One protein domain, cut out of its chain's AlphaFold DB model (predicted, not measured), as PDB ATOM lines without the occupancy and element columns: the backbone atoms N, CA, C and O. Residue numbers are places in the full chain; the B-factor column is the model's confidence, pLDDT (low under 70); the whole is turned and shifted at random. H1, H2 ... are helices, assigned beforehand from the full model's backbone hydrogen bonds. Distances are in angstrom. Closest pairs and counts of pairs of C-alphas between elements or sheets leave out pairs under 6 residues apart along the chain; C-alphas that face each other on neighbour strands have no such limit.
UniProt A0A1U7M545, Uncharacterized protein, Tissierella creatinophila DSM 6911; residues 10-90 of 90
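What this domain is: This is residues 10 to 90 of the 90 residues of an uncharacterized protein of Tissierella creatinophila DSM 6911 (UniProt A0A1U7M545). A flat row of three side-by-side helices, with the long H2 between short H1 and H3, makes a body from which an arm holding H4 sticks out as residues 67 to 90. The printed part has 81 residues, with named helices H1 to H4 in chain order and no named strand: all helix. It is extended, with a radius of gyration of the C-alphas of 20.4 A and spans of 62 by 34 by 14 A.

How they stand to each other: H2, residues 24 to 45, touches H3, residues 50 to 65, at a shallow tilt of 17 degrees, opposite ways, a helical hairpin; their closest C-alphas, of Asp 39 and Tyr 53, are 5.2 A apart. H2 also forms a helical hairpin with H1, residues 10 to 17: they touch at a shallow tilt of 18 degrees, opposite ways, the closest C-alphas being those of Phe 10 and Leu 37, 5.5 A. H1 and H3 are apart. H4, residues 73 to 88, touches no helix. In H1, H2, H3 and H4 every O i to N i+4 pair is within hydrogen-bond range.

Where its parts are: H2 measures 31.9 A from C-alpha 24 at (76.607, -13.424, 46.202) to C-alpha 45, H3 21.2 A, H1 10.4 A, and H4 22.4 A, ending at C-alpha 88 at (57.167, -29.391, 91.275).

The domain as a whole: The C-alphas farthest apart, of Asp 47 and Leu 90, are 64.2 A apart. The printed part has no cut and no long link. The model's pLDDT is under 70 at residues 67 to 74 and residue 90.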
ATOM      1  N   PHE A  10      82.512 -32.525  40.242       91.12
ATOM      2  CA  PHE A  10      82.818 -31.199  40.788       91.12
ATOM      3  C   PHE A  10      83.034 -30.153  39.681       91.12
ATOM      4  O   PHE A  10      82.663 -29.002  39.870       91.12
ATOM      5  N   GLY A  11      83.577 -30.545  38.523       90.94
ATOM      6  CA  GLY A  11      83.775 -29.655  37.380       90.94
ATOM      7  C   GLY A  11      82.468 -29.277  36.685       90.94
ATOM      8  O   GLY A  11      82.343 -28.166  36.181       90.94
ATOM      9  N   GLN A  12      81.465 -30.161  36.689       92.94
ATOM     10  CA  GLN A  12      80.125 -29.803  36.215       92.94
ATOM     11  C   GLN A  12      79.457 -28.820  37.183       92.94
ATOM     12  O   GLN A  12      78.890 -27.823  36.744       92.94
ATOM     13  N   VAL A  13      79.571 -29.064  38.495       93.38
ATOM     14  CA  VAL A  13      79.035 -28.156  39.518       93.38
ATOM     15  C   VAL A  13      79.668 -26.764  39.415       93.38
ATOM     16  O   VAL A  13      78.953 -25.766  39.471       93.38
ATOM     17  N   ASP A  14      80.988 -26.711  39.223       94.44
ATOM     18  CA  ASP A  14      81.744 -25.474  39.014       94.44
ATOM     19  C   ASP A  14      81.235 -24.712  37.783       94.44
ATOM     20  O   ASP A  14      80.799 -23.570  37.888       94.44
ATOM     21  N   ASN A  15      81.175 -25.380  36.630       94.94
ATOM     22  CA  ASN A  15      80.792 -24.742  35.370       94.94
ATOM     23  C   ASN A  15      79.329 -24.281  35.312       94.94
ATOM     24  O   ASN A  15      79.035 -23.280  34.663       94.94
ATOM     25  N   GLU A  16      78.400 -25.031  35.908       94.44
ATOM     26  CA  GLU A  16      76.967 -24.740  35.776       94.44
ATOM     27  C   GLU A  16      76.454 -23.779  36.856       94.44
ATOM     28  O   GLU A  16      75.619 -22.917  36.563       94.44
ATOM     29  N   TYR A  17      76.942 -23.901  38.095       93.44
ATOM     30  CA  TYR A  17      76.306 -23.249  39.244       93.44
ATOM     31  C   TYR A  17      77.153 -22.160  39.906       93.44
ATOM     32  O   TYR A  17      76.576 -21.225  40.466       93.44
ATOM     33  N   VAL A  18      78.489 -22.222  39.854       94.12
ATOM     34  CA  VAL A  18      79.326 -21.164  40.447       94.12
ATOM     35  C   VAL A  18      79.140 -19.868  39.655       94.12
ATOM     36  O   VAL A  18      79.329 -19.822  38.445       94.12
ATOM     37  N   GLY A  19      78.734 -18.794  40.338       94.38
ATOM     38  CA  GLY A  19      78.414 -17.504  39.711       94.38
ATOM     39  C   GLY A  19      76.956 -17.373  39.251       94.38
ATOM     40  O   GLY A  19      76.465 -16.251  39.108       94.38
ATOM     41  N   SER A  20      76.238 -18.488  39.103       96.56
ATOM     42  CA  SER A  20      74.880 -18.551  38.543       96.56
ATOM     43  C   SER A  20      73.767 -18.548  39.595       96.56
ATOM     44  O   SER A  20      72.595 -18.666  39.243       96.56
ATOM     45  N   MET A  21      74.088 -18.405  40.885       95.50
ATOM     46  CA  MET A  21      73.086 -18.476  41.960       95.50
ATOM     47  C   MET A  21      72.219 -17.217  42.085       95.50
ATOM     48  O   MET A  21      71.273 -17.207  42.866       95.50
ATOM     49  N   PHE A  22      72.543 -16.151  41.338       95.31
ATOM     50  CA  PHE A  22      71.920 -14.822  41.452       95.31
ATOM     51  C   PHE A  22      71.932 -14.249  42.883       95.31
ATOM     52  O   PHE A  22      71.167 -13.346  43.208       95.31
ATOM     53  N   ASP A  23      72.838 -14.759  43.716       97.19
ATOM     54  CA  ASP A  23      73.060 -14.372  45.099       97.19
ATOM     55  C   ASP A  23      74.557 -14.529  45.397       97.19
ATOM     56  O   ASP A  23      75.178 -15.538  45.048       97.19
ATOM     57  N   ILE A  24      75.158 -13.491  45.980       95.44
ATOM     58  CA  ILE A  24      76.607 -13.424  46.202       95.44
ATOM     59  C   ILE A  24      77.040 -14.429  47.274       95.44
ATOM     60  O   ILE A  24      78.061 -15.092  47.107       95.44
ATOM     61  N   GLU A  25      76.258 -14.578  48.344       95.31
ATOM     62  CA  GLU A  25      76.578 -15.496  49.436       95.31
ATOM     63  C   GLU A  25      76.468 -16.951  48.969       95.31
ATOM     64  O   GLU A  25      77.341 -17.771  49.258       95.31
ATOM     65  N   LEU A  26      75.443 -17.272  48.177       94.94
ATOM     66  CA  LEU A  26      75.294 -18.605  47.595       94.94
ATOM     67  C   LEU A  26      76.375 -18.911  46.551       94.94
ATOM     68  O   LEU A  26      76.848 -20.043  46.498       94.94
ATOM     69  N   ASN A  27      76.807 -17.932  45.755       96.88
ATOM     70  CA  ASN A  27      77.931 -18.112  44.830       96.88
ATOM     71  C   ASN A  27      79.239 -18.420  45.570       96.88
ATOM     72  O   ASN A  27      79.960 -19.344  45.187       96.88
ATOM     73  N   ASP A  28      79.509 -17.704  46.661       96.44
ATOM     74  CA  ASP A  28      80.652 -17.975  47.533       96.44
ATOM     75  C   ASP A  28      80.560 -19.370  48.174       96.44
ATOM     76  O   ASP A  28      81.562 -20.083  48.278       96.44
ATOM     77  N   MET A  29      79.358 -19.795  48.578       96.25
ATOM     78  CA  MET A  29      79.129 -21.134  49.127       96.25
ATOM     79  C   MET A  29      79.368 -22.223  48.084       96.25
ATOM     80  O   MET A  29      79.993 -23.237  48.397       96.25
ATOM     81  N   MET A  30      78.909 -22.017  46.847       97.31
ATOM     82  CA  MET A  30      79.134 -22.953  45.745       97.31
ATOM     83  C   MET A  30      80.621 -23.095  45.423       97.31
ATOM     84  O   MET A  30      81.090 -24.217  45.237       97.31
ATOM     85  N   TYR A  31      81.376 -21.995  45.441       96.81
ATOM     86  CA  TYR A  31      82.825 -22.032  45.246       96.81
ATOM     87  C   TYR A  31      83.526 -22.909  46.296       96.81
ATOM     88  O   TYR A  31      84.319 -23.795  45.963       96.81
ATOM     89  N   ASP A  32      83.195 -22.729  47.578       97.69
ATOM     90  CA  ASP A  32      83.774 -23.565  48.630       97.69
ATOM     91  C   ASP A  32      83.279 -25.020  48.566       97.69
ATOM     92  O   ASP A  32      84.024 -25.944  48.904       97.69
ATOM     93  N   LEU A  33      82.037 -25.247  48.126       97.56
ATOM     94  CA  LEU A  33      81.479 -26.587  47.955       97.56
ATOM     95  C   LEU A  33      82.215 -27.358  46.855       97.56
ATOM     96  O   LEU A  33      82.551 -28.523  47.060       97.56
ATOM     97  N   VAL A  34      82.529 -26.720  45.723       97.94
ATOM     98  CA  VAL A  34      83.331 -27.325  44.645       97.94
ATOM     99  C   VAL A  34      84.674 -27.818  45.180       97.94
ATOM    100  O   VAL A  34      85.097 -28.929  44.855       97.94
ATOM    101  N   LYS A  35      85.316 -27.051  46.068       97.19
ATOM    102  CA  LYS A  35      86.558 -27.478  46.724       97.19
ATOM    103  C   LYS A  35      86.366 -28.745  47.567       97.19
ATOM    104  O   LYS A  35      87.186 -29.653  47.487       97.19
ATOM    105  N   VAL A  36      85.274 -28.838  48.333       98.19
ATOM    106  CA  VAL A  36      84.937 -30.053  49.101       98.19
ATOM    107  C   VAL A  36      84.730 -31.257  48.177       98.19
ATOM    108  O   VAL A  36      85.238 -32.338  48.470       98.19
ATOM    109  N   LEU A  37      84.001 -31.084  47.069       97.38
ATOM    110  CA  LEU A  37      83.713 -32.161  46.115       97.38
ATOM    111  C   LEU A  37      84.978 -32.662  45.413       97.38
ATOM    112  O   LEU A  37      85.156 -33.865  45.235       97.38
ATOM    113  N   LYS A  38      85.876 -31.743  45.062       96.75
ATOM    114  CA  LYS A  38      87.169 -32.065  44.465       96.75
ATOM    115  C   LYS A  38      88.055 -32.869  45.418       96.75
ATOM    116  O   LYS A  38      88.555 -33.922  45.030       96.75
ATOM    117  N   ASP A  39      88.202 -32.420  46.664       97.44
ATOM    118  CA  ASP A  39      89.016 -33.127  47.662       97.44
ATOM    119  C   ASP A  39      88.402 -34.486  48.040       97.44
ATOM    120  O   ASP A  39      89.128 -35.445  48.291       97.44
ATOM    121  N   LEU A  40      87.068 -34.608  48.035       96.88
ATOM    122  CA  LEU A  40      86.388 -35.898  48.190       96.88
ATOM    123  C   LEU A  40      86.789 -36.871  47.077       96.88
ATOM    124  O   LEU A  40      87.108 -38.028  47.352       96.88
ATOM    125  N   GLU A  41      86.768 -36.414  45.827       95.12
ATOM    126  CA  GLU A  41      87.126 -37.252  44.691       95.12
ATOM    127  C   GLU A  41      88.593 -37.655  44.710       95.12
ATOM    128  O   GLU A  41      88.894 -38.842  44.602       95.12
ATOM    129  N   TRP A  42      89.486 -36.700  44.942       95.25
ATOM    130  CA  TRP A  42      90.916 -36.954  45.073       95.25
ATOM    131  C   TRP A  42      91.232 -37.909  46.219       95.25
ATOM    132  O   TRP A  42      92.056 -38.806  46.058       95.25
ATOM    133  N   TRP A  43      90.540 -37.797  47.355       95.94
ATOM    134  CA  TRP A  43      90.709 -38.749  48.447       95.94
ATOM    135  C   TRP A  43      90.286 -40.160  48.029       95.94
ATOM    136  O   TRP A  43      91.027 -41.121  48.239       95.94
ATOM    137  N   GLN A  44      89.124 -40.301  47.391       95.25
ATOM    138  CA  GLN A  44      88.629 -41.606  46.946       95.25
ATOM    139  C   GLN A  44      89.425 -42.188  45.772       95.25
ATOM    140  O   GLN A  44      89.403 -43.401  45.570       95.25
ATOM    141  N   SER A  45      90.108 -41.353  44.990       92.88
ATOM    142  CA  SER A  45      91.029 -41.772  43.924       92.88
ATOM    143  C   SER A  45      92.450 -42.042  44.435       92.88
ATOM    144  O   SER A  45      93.259 -42.608  43.704       92.88
ATOM    145  N   GLY A  46      92.742 -41.708  45.698       93.25
ATOM    146  CA  GLY A  46      94.054 -41.889  46.324       93.25
ATOM    147  C   GLY A  46      95.070 -40.787  46.003       93.25
ATOM    148  O   GLY A  46      96.248 -40.954  46.312       93.25
ATOM    149  N   ASP A  47      94.633 -39.676  45.408       94.38
ATOM    150  CA  ASP A  47      95.475 -38.523  45.073       94.38
ATOM    151  C   ASP A  47      95.821 -37.676  46.309       94.38
ATOM    152  O   ASP A  47      96.891 -37.069  46.365       94.38
ATOM    153  N   ILE A  48      94.935 -37.657  47.313       95.88
ATOM    154  CA  ILE A  48      95.169 -37.019  48.617       95.88
ATOM    155  C   ILE A  48      94.794 -37.951  49.775       95.88
ATOM    156  O   ILE A  48      94.028 -38.905  49.623       95.88
ATOM    157  N   GLY A  49      95.318 -37.660  50.965       96.94
ATOM    158  CA  GLY A  49      94.962 -38.379  52.189       96.94
ATOM    159  C   GLY A  49      93.607 -37.952  52.768       96.94
ATOM    160  O   GLY A  49      93.155 -36.825  52.564       96.94
ATOM    161  N   GLU A  50      92.988 -38.824  53.572       97.56
ATOM    162  CA  GLU A  50      91.723 -38.508  54.262       97.56
ATOM    163  C   GLU A  50      91.841 -37.241  55.123       97.56
ATOM    164  O   GLU A  50      90.907 -36.445  55.183       97.56
ATOM    165  N   GLU A  51      92.987 -37.029  55.777       98.06
ATOM    166  CA  GLU A  51      93.228 -35.853  56.622       98.06
ATOM    167  C   GLU A  51      93.028 -34.537  55.856       98.06
ATOM    168  O   GLU A  51      92.392 -33.611  56.366       98.06
ATOM    169  N   GLU A  52      93.519 -34.469  54.619       98.12
ATOM    170  CA  GLU A  52      93.405 -33.283  53.774       98.12
ATOM    171  C   GLU A  52      91.943 -33.013  53.399       98.12
ATOM    172  O   GLU A  52      91.435 -31.914  53.640       98.12
ATOM    173  N   TYR A  53      91.214 -34.048  52.969       97.94
ATOM    174  CA  TYR A  53      89.770 -33.960  52.739       97.94
ATOM    175  C   TYR A  53      89.006 -33.506  53.995       97.94
ATOM    176  O   TYR A  53      88.173 -32.594  53.944       97.94
ATOM    177  N   ARG A  54      89.303 -34.091  55.165       98.00
ATOM    178  CA  ARG A  54      88.646 -33.739  56.436       98.00
ATOM    179  C   ARG A  54      88.925 -32.295  56.845       98.00
ATOM    180  O   ARG A  54      88.025 -31.643  57.384       98.00
ATOM    181  N   LYS A  55      90.124 -31.775  56.569       98.25
ATOM    182  CA  LYS A  55      90.475 -30.368  56.800       98.25
ATOM    183  C   LYS A  55      89.622 -29.437  55.937       98.25
ATOM    184  O   LYS A  55      89.089 -28.457  56.463       98.25
ATOM    185  N   THR A  56      89.427 -29.765  54.662       98.12
ATOM    186  CA  THR A  56      88.557 -29.001  53.756       98.12
ATOM    187  C   THR A  56      87.093 -29.044  54.200       98.12
ATOM    188  O   THR A  56      86.459 -27.992  54.307       98.12
ATOM    189  N   VAL A  57      86.569 -30.218  54.574       97.81
ATOM    190  CA  VAL A  57      85.203 -30.357  55.118       97.81
ATOM    191  C   VAL A  57      85.009 -29.517  56.378       97.81
ATOM    192  O   VAL A  57      83.976 -28.864  56.530       97.81
ATOM    193  N   LYS A  58      85.985 -29.530  57.294       96.25
ATOM    194  CA  LYS A  58      85.920 -28.730  58.519       96.25
ATOM    195  C   LYS A  58      85.866 -27.237  58.191       96.25
ATOM    196  O   LYS A  58      84.976 -26.561  58.685       96.25
ATOM    197  N   GLY A  59      86.749 -26.748  57.319       95.81
ATOM    198  CA  GLY A  59      86.765 -25.340  56.911       95.81
ATOM    199  C   GLY A  59      85.447 -24.887  56.274       95.81
ATOM    200  O   GLY A  59      84.920 -23.840  56.643       95.81
ATOM    201  N   PHE A  60      84.872 -25.710  55.389       96.56
ATOM    202  CA  PHE A  60      83.552 -25.456  54.805       96.56
ATOM    203  C   PHE A  60      82.468 -25.354  55.886       96.56
ATOM    204  O   PHE A  60      81.707 -24.388  55.926       96.56
ATOM    205  N   LYS A  61      82.413 -26.332  56.799       93.56
ATOM    206  CA  LYS A  61      81.402 -26.356  57.863       93.56
ATOM    207  C   LYS A  61      81.560 -25.206  58.848       93.56
ATOM    208  O   LYS A  61      80.553 -24.632  59.244       93.56
ATOM    209  N   ASP A  62      82.785 -24.857  59.218       92.38
ATOM    210  CA  ASP A  62      83.054 -23.753  60.137       92.38
ATOM    211  C   ASP A  62      82.603 -22.418  59.521       92.38
ATOM    212  O   ASP A  62      81.954 -21.623  60.199       92.38
ATOM    213  N   ARG A  63      82.849 -22.195  58.221       92.31
ATOM    214  CA  ARG A  63      82.413 -20.975  57.520       92.31
ATOM    215  C   ARG A  63      80.892 -20.892  57.369       92.31
ATOM    216  O   ARG A  63      80.307 -19.866  57.696       92.31
ATOM    217  N   TRP A  64      80.254 -21.959  56.891       93.06
ATOM    218  CA  TRP A  64      78.846 -21.919  56.466       93.06
ATOM    219  C   TRP A  64      77.848 -22.366  57.537       93.06
ATOM    220  O   TRP A  64      76.669 -22.008  57.500       93.06
ATOM    221  N   PHE A  65      78.308 -23.134  58.523       86.44
ATOM    222  CA  PHE A  65      77.474 -23.682  59.595       86.44
ATOM    223  C   PHE A  65      78.033 -23.427  61.000       86.44
ATOM    224  O   PHE A  65      77.346 -23.744  61.972       86.44
ATOM    225  N   GLY A  66      79.222 -22.827  61.146       73.06
ATOM    226  CA  GLY A  66      79.864 -22.592  62.446       73.06
ATOM    227  C   GLY A  66      79.062 -21.681  63.376       73.06
ATOM    228  O   GLY A  66      79.146 -21.812  64.595       73.06
ATOM    229  N   ASN A  67      78.191 -20.839  62.815       61.09
ATOM    230  CA  ASN A  67      77.280 -19.979  63.575       61.09
ATOM    231  C   ASN A  67      75.952 -20.659  63.972       61.09
ATOM    232  O   ASN A  67      75.097 -20.015  64.577       61.09
ATOM    233  N   ARG A  68      75.752 -21.957  63.685       55.94
ATOM    234  CA  ARG A  68      74.526 -22.707  64.043       55.94
ATOM    235  C   ARG A  68      74.601 -23.456  65.382       55.94
ATOM    236  O   ARG A  68      73.842 -24.397  65.596       55.94
ATOM    237  N   VAL A  69      75.448 -23.023  66.318       51.41
ATOM    238  CA  VAL A  69      75.334 -23.427  67.736       51.41
ATOM    239  C   VAL A  69      74.532 -22.374  68.510       51.41
ATOM    240  O   VAL A  69      75.050 -21.645  69.349       51.41
ATOM    241  N   GLY A  70      73.235 -22.310  68.234       57.75
ATOM    242  CA  GLY A  70      72.223 -21.808  69.165       57.75
ATOM    243  C   GLY A  70      71.136 -22.872  69.186       57.75
ATOM    244  O   GLY A  70      70.340 -22.939  68.264       57.75
ATOM    245  N   ILE A  71      71.168 -23.870  70.069       58.12
ATOM    246  CA  ILE A  71      71.147 -23.815  71.535       58.12
ATOM    247  C   ILE A  71      72.197 -24.808  72.071       58.12
ATOM    248  O   ILE A  71      72.152 -25.992  71.749       58.12
ATOM    249  N   ASN A  72      73.158 -24.357  72.881       61.25
ATOM    250  CA  ASN A  72      74.131 -25.269  73.499       61.25
ATOM    251  C   ASN A  72      73.492 -26.064  74.659       61.25
ATOM    252  O   ASN A  72      72.482 -25.648  75.228       61.25
ATOM    253  N   ASN A  73      74.093 -27.196  75.050       59.75
ATOM    254  CA  ASN A  73      73.547 -28.089  76.088       59.75
ATOM    255  C   ASN A  73      73.231 -27.379  77.418       59.75
ATOM    256  O   ASN A  73      72.331 -27.805  78.133       59.75
ATOM    257  N   ARG A  74      73.923 -26.281  77.754       63.19
ATOM    258  CA  ARG A  74      73.608 -25.479  78.948       63.19
ATOM    259  C   ARG A  74      72.255 -24.791  78.829       63.19
ATOM    260  O   ARG A  74      71.502 -24.797  79.796       63.19
ATOM    261  N   THR A  75      71.944 -24.229  77.666       71.19
ATOM    262  CA  THR A  75      70.657 -23.575  77.420       71.19
ATOM    263  C   THR A  75      69.513 -24.595  77.409       71.19
ATOM    264  O   THR A  75      68.475 -24.329  78.001       71.19
ATOM    265  N   VAL A  76      69.722 -25.798  76.853       74.81
ATOM    266  CA  VAL A  76      68.740 -26.900  76.957       74.81
ATOM    267  C   VAL A  76      68.514 -27.303  78.416       74.81
ATOM    268  O   VAL A  76      67.376 -27.433  78.851       74.81
ATOM    269  N   ILE A  77      69.587 -27.463  79.198       80.69
ATOM    270  CA  ILE A  77      69.485 -27.821  80.620       80.69
ATOM    271  C   ILE A  77      68.762 -26.732  81.421       80.69
ATOM    272  O   ILE A  77      68.003 -27.068  82.324       80.69
ATOM    273  N   GLY A  78      68.978 -25.451  81.108       76.88
ATOM    274  CA  GLY A  78      68.255 -24.342  81.736       76.88
ATOM    275  C   GLY A  78      66.750 -24.442  81.501       76.88
ATOM    276  O   GLY A  78      65.996 -24.528  82.462       76.88
ATOM    277  N   ILE A  79      66.342 -24.570  80.234       86.69
ATOM    278  CA  ILE A  79      64.929 -24.721  79.844       86.69
ATOM    279  C   ILE A  79      64.286 -25.926  80.546       86.69
ATOM    280  O   ILE A  79      63.168 -25.834  81.045       86.69
ATOM    281  N   LEU A  80      64.997 -27.055  80.619       89.69
ATOM    282  CA  LEU A  80      64.489 -28.250  81.293       89.69
ATOM    283  C   LEU A  80      64.351 -28.062  82.808       89.69
ATOM    284  O   LEU A  80      63.393 -28.558  83.388       89.69
ATOM    285  N   LYS A  81      65.283 -27.359  83.461       90.81
ATOM    286  CA  LYS A  81      65.202 -27.095  84.906       90.81
ATOM    287  C   LYS A  81      64.027 -26.196  85.260       90.81
ATOM    288  O   LYS A  81      63.353 -26.469  86.249       90.81
ATOM    289  N   ASP A  82      63.787 -25.170  84.454       92.19
ATOM    290  CA  ASP A  82      62.681 -24.243  84.680       92.19
ATOM    291  C   ASP A  82      61.334 -24.975  84.544       92.19
ATOM    292  O   ASP A  82      60.495 -24.882  85.436       92.19
ATOM    293  N   ALA A  83      61.186 -25.823  83.519       92.31
ATOM    294  CA  ALA A  83      59.994 -26.655  83.337       92.31
ATOM    295  C   ALA A  83      59.776 -27.679  84.469       92.31
ATOM    296  O   ALA A  83      58.640 -27.931  84.864       92.31
ATOM    297  N   ILE A  84      60.845 -28.283  85.005       95.25
ATOM    298  CA  ILE A  84      60.737 -29.215  86.141       95.25
ATOM    299  C   ILE A  84      60.254 -28.481  87.390       95.25
ATOM    300  O   ILE A  84      59.358 -28.973  88.068       95.25
ATOM    301  N   LYS A  85      60.800 -27.294  87.666       92.94
ATOM    302  CA  LYS A  85      60.391 -26.498  88.822       92.94
ATOM    303  C   LYS A  85      58.916 -26.098  88.742       92.94
ATOM    304  O   LYS A  85      58.211 -26.195  89.736       92.94
ATOM    305  N   GLU A  86      58.439 -25.709  87.561       92.12
ATOM    306  CA  GLU A  86      57.017 -25.415  87.350       92.12
ATOM    307  C   GLU A  86      56.114 -26.627  87.621       92.12
ATOM    308  O   GLU A  86      55.007 -26.444  88.109       92.12
ATOM    309  N   ILE A  87      56.570 -27.855  87.342       92.19
ATOM    310  CA  ILE A  87      55.831 -29.086  87.672       92.19
ATOM    311  C   ILE A  87      55.874 -29.385  89.174       92.19
ATOM    312  O   ILE A  87      54.886 -29.860  89.720       92.19
ATOM    313  N   GLU A  88      57.011 -29.156  89.832       90.44
ATOM    314  CA  GLU A  88      57.167 -29.391  91.275       90.44
ATOM    315  C   GLU A  88      56.384 -28.385  92.131       90.44
ATOM    316  O   GLU A  88      55.955 -28.728  93.230       90.44
ATOM    317  N   ASP A  89      56.196 -27.162  91.627       86.50
ATOM    318  CA  ASP A  89      55.446 -26.092  92.290       86.50
ATOM    319  C   ASP A  89      53.909 -26.172  92.039       86.50
ATOM    320  O   ASP A  89      53.172 -25.326  92.558       86.50
ATOM    321  N   LEU A  90      53.414 -27.160  91.268       65.31
ATOM    322  CA  LEU A  90      51.982 -27.475  91.043       65.31
ATOM    323  C   LEU A  90      51.435 -28.494  92.056       65.31
ATOM    324  O   LEU A  90      50.279 -28.289  92.501       65.31
TER     325      LEU A  90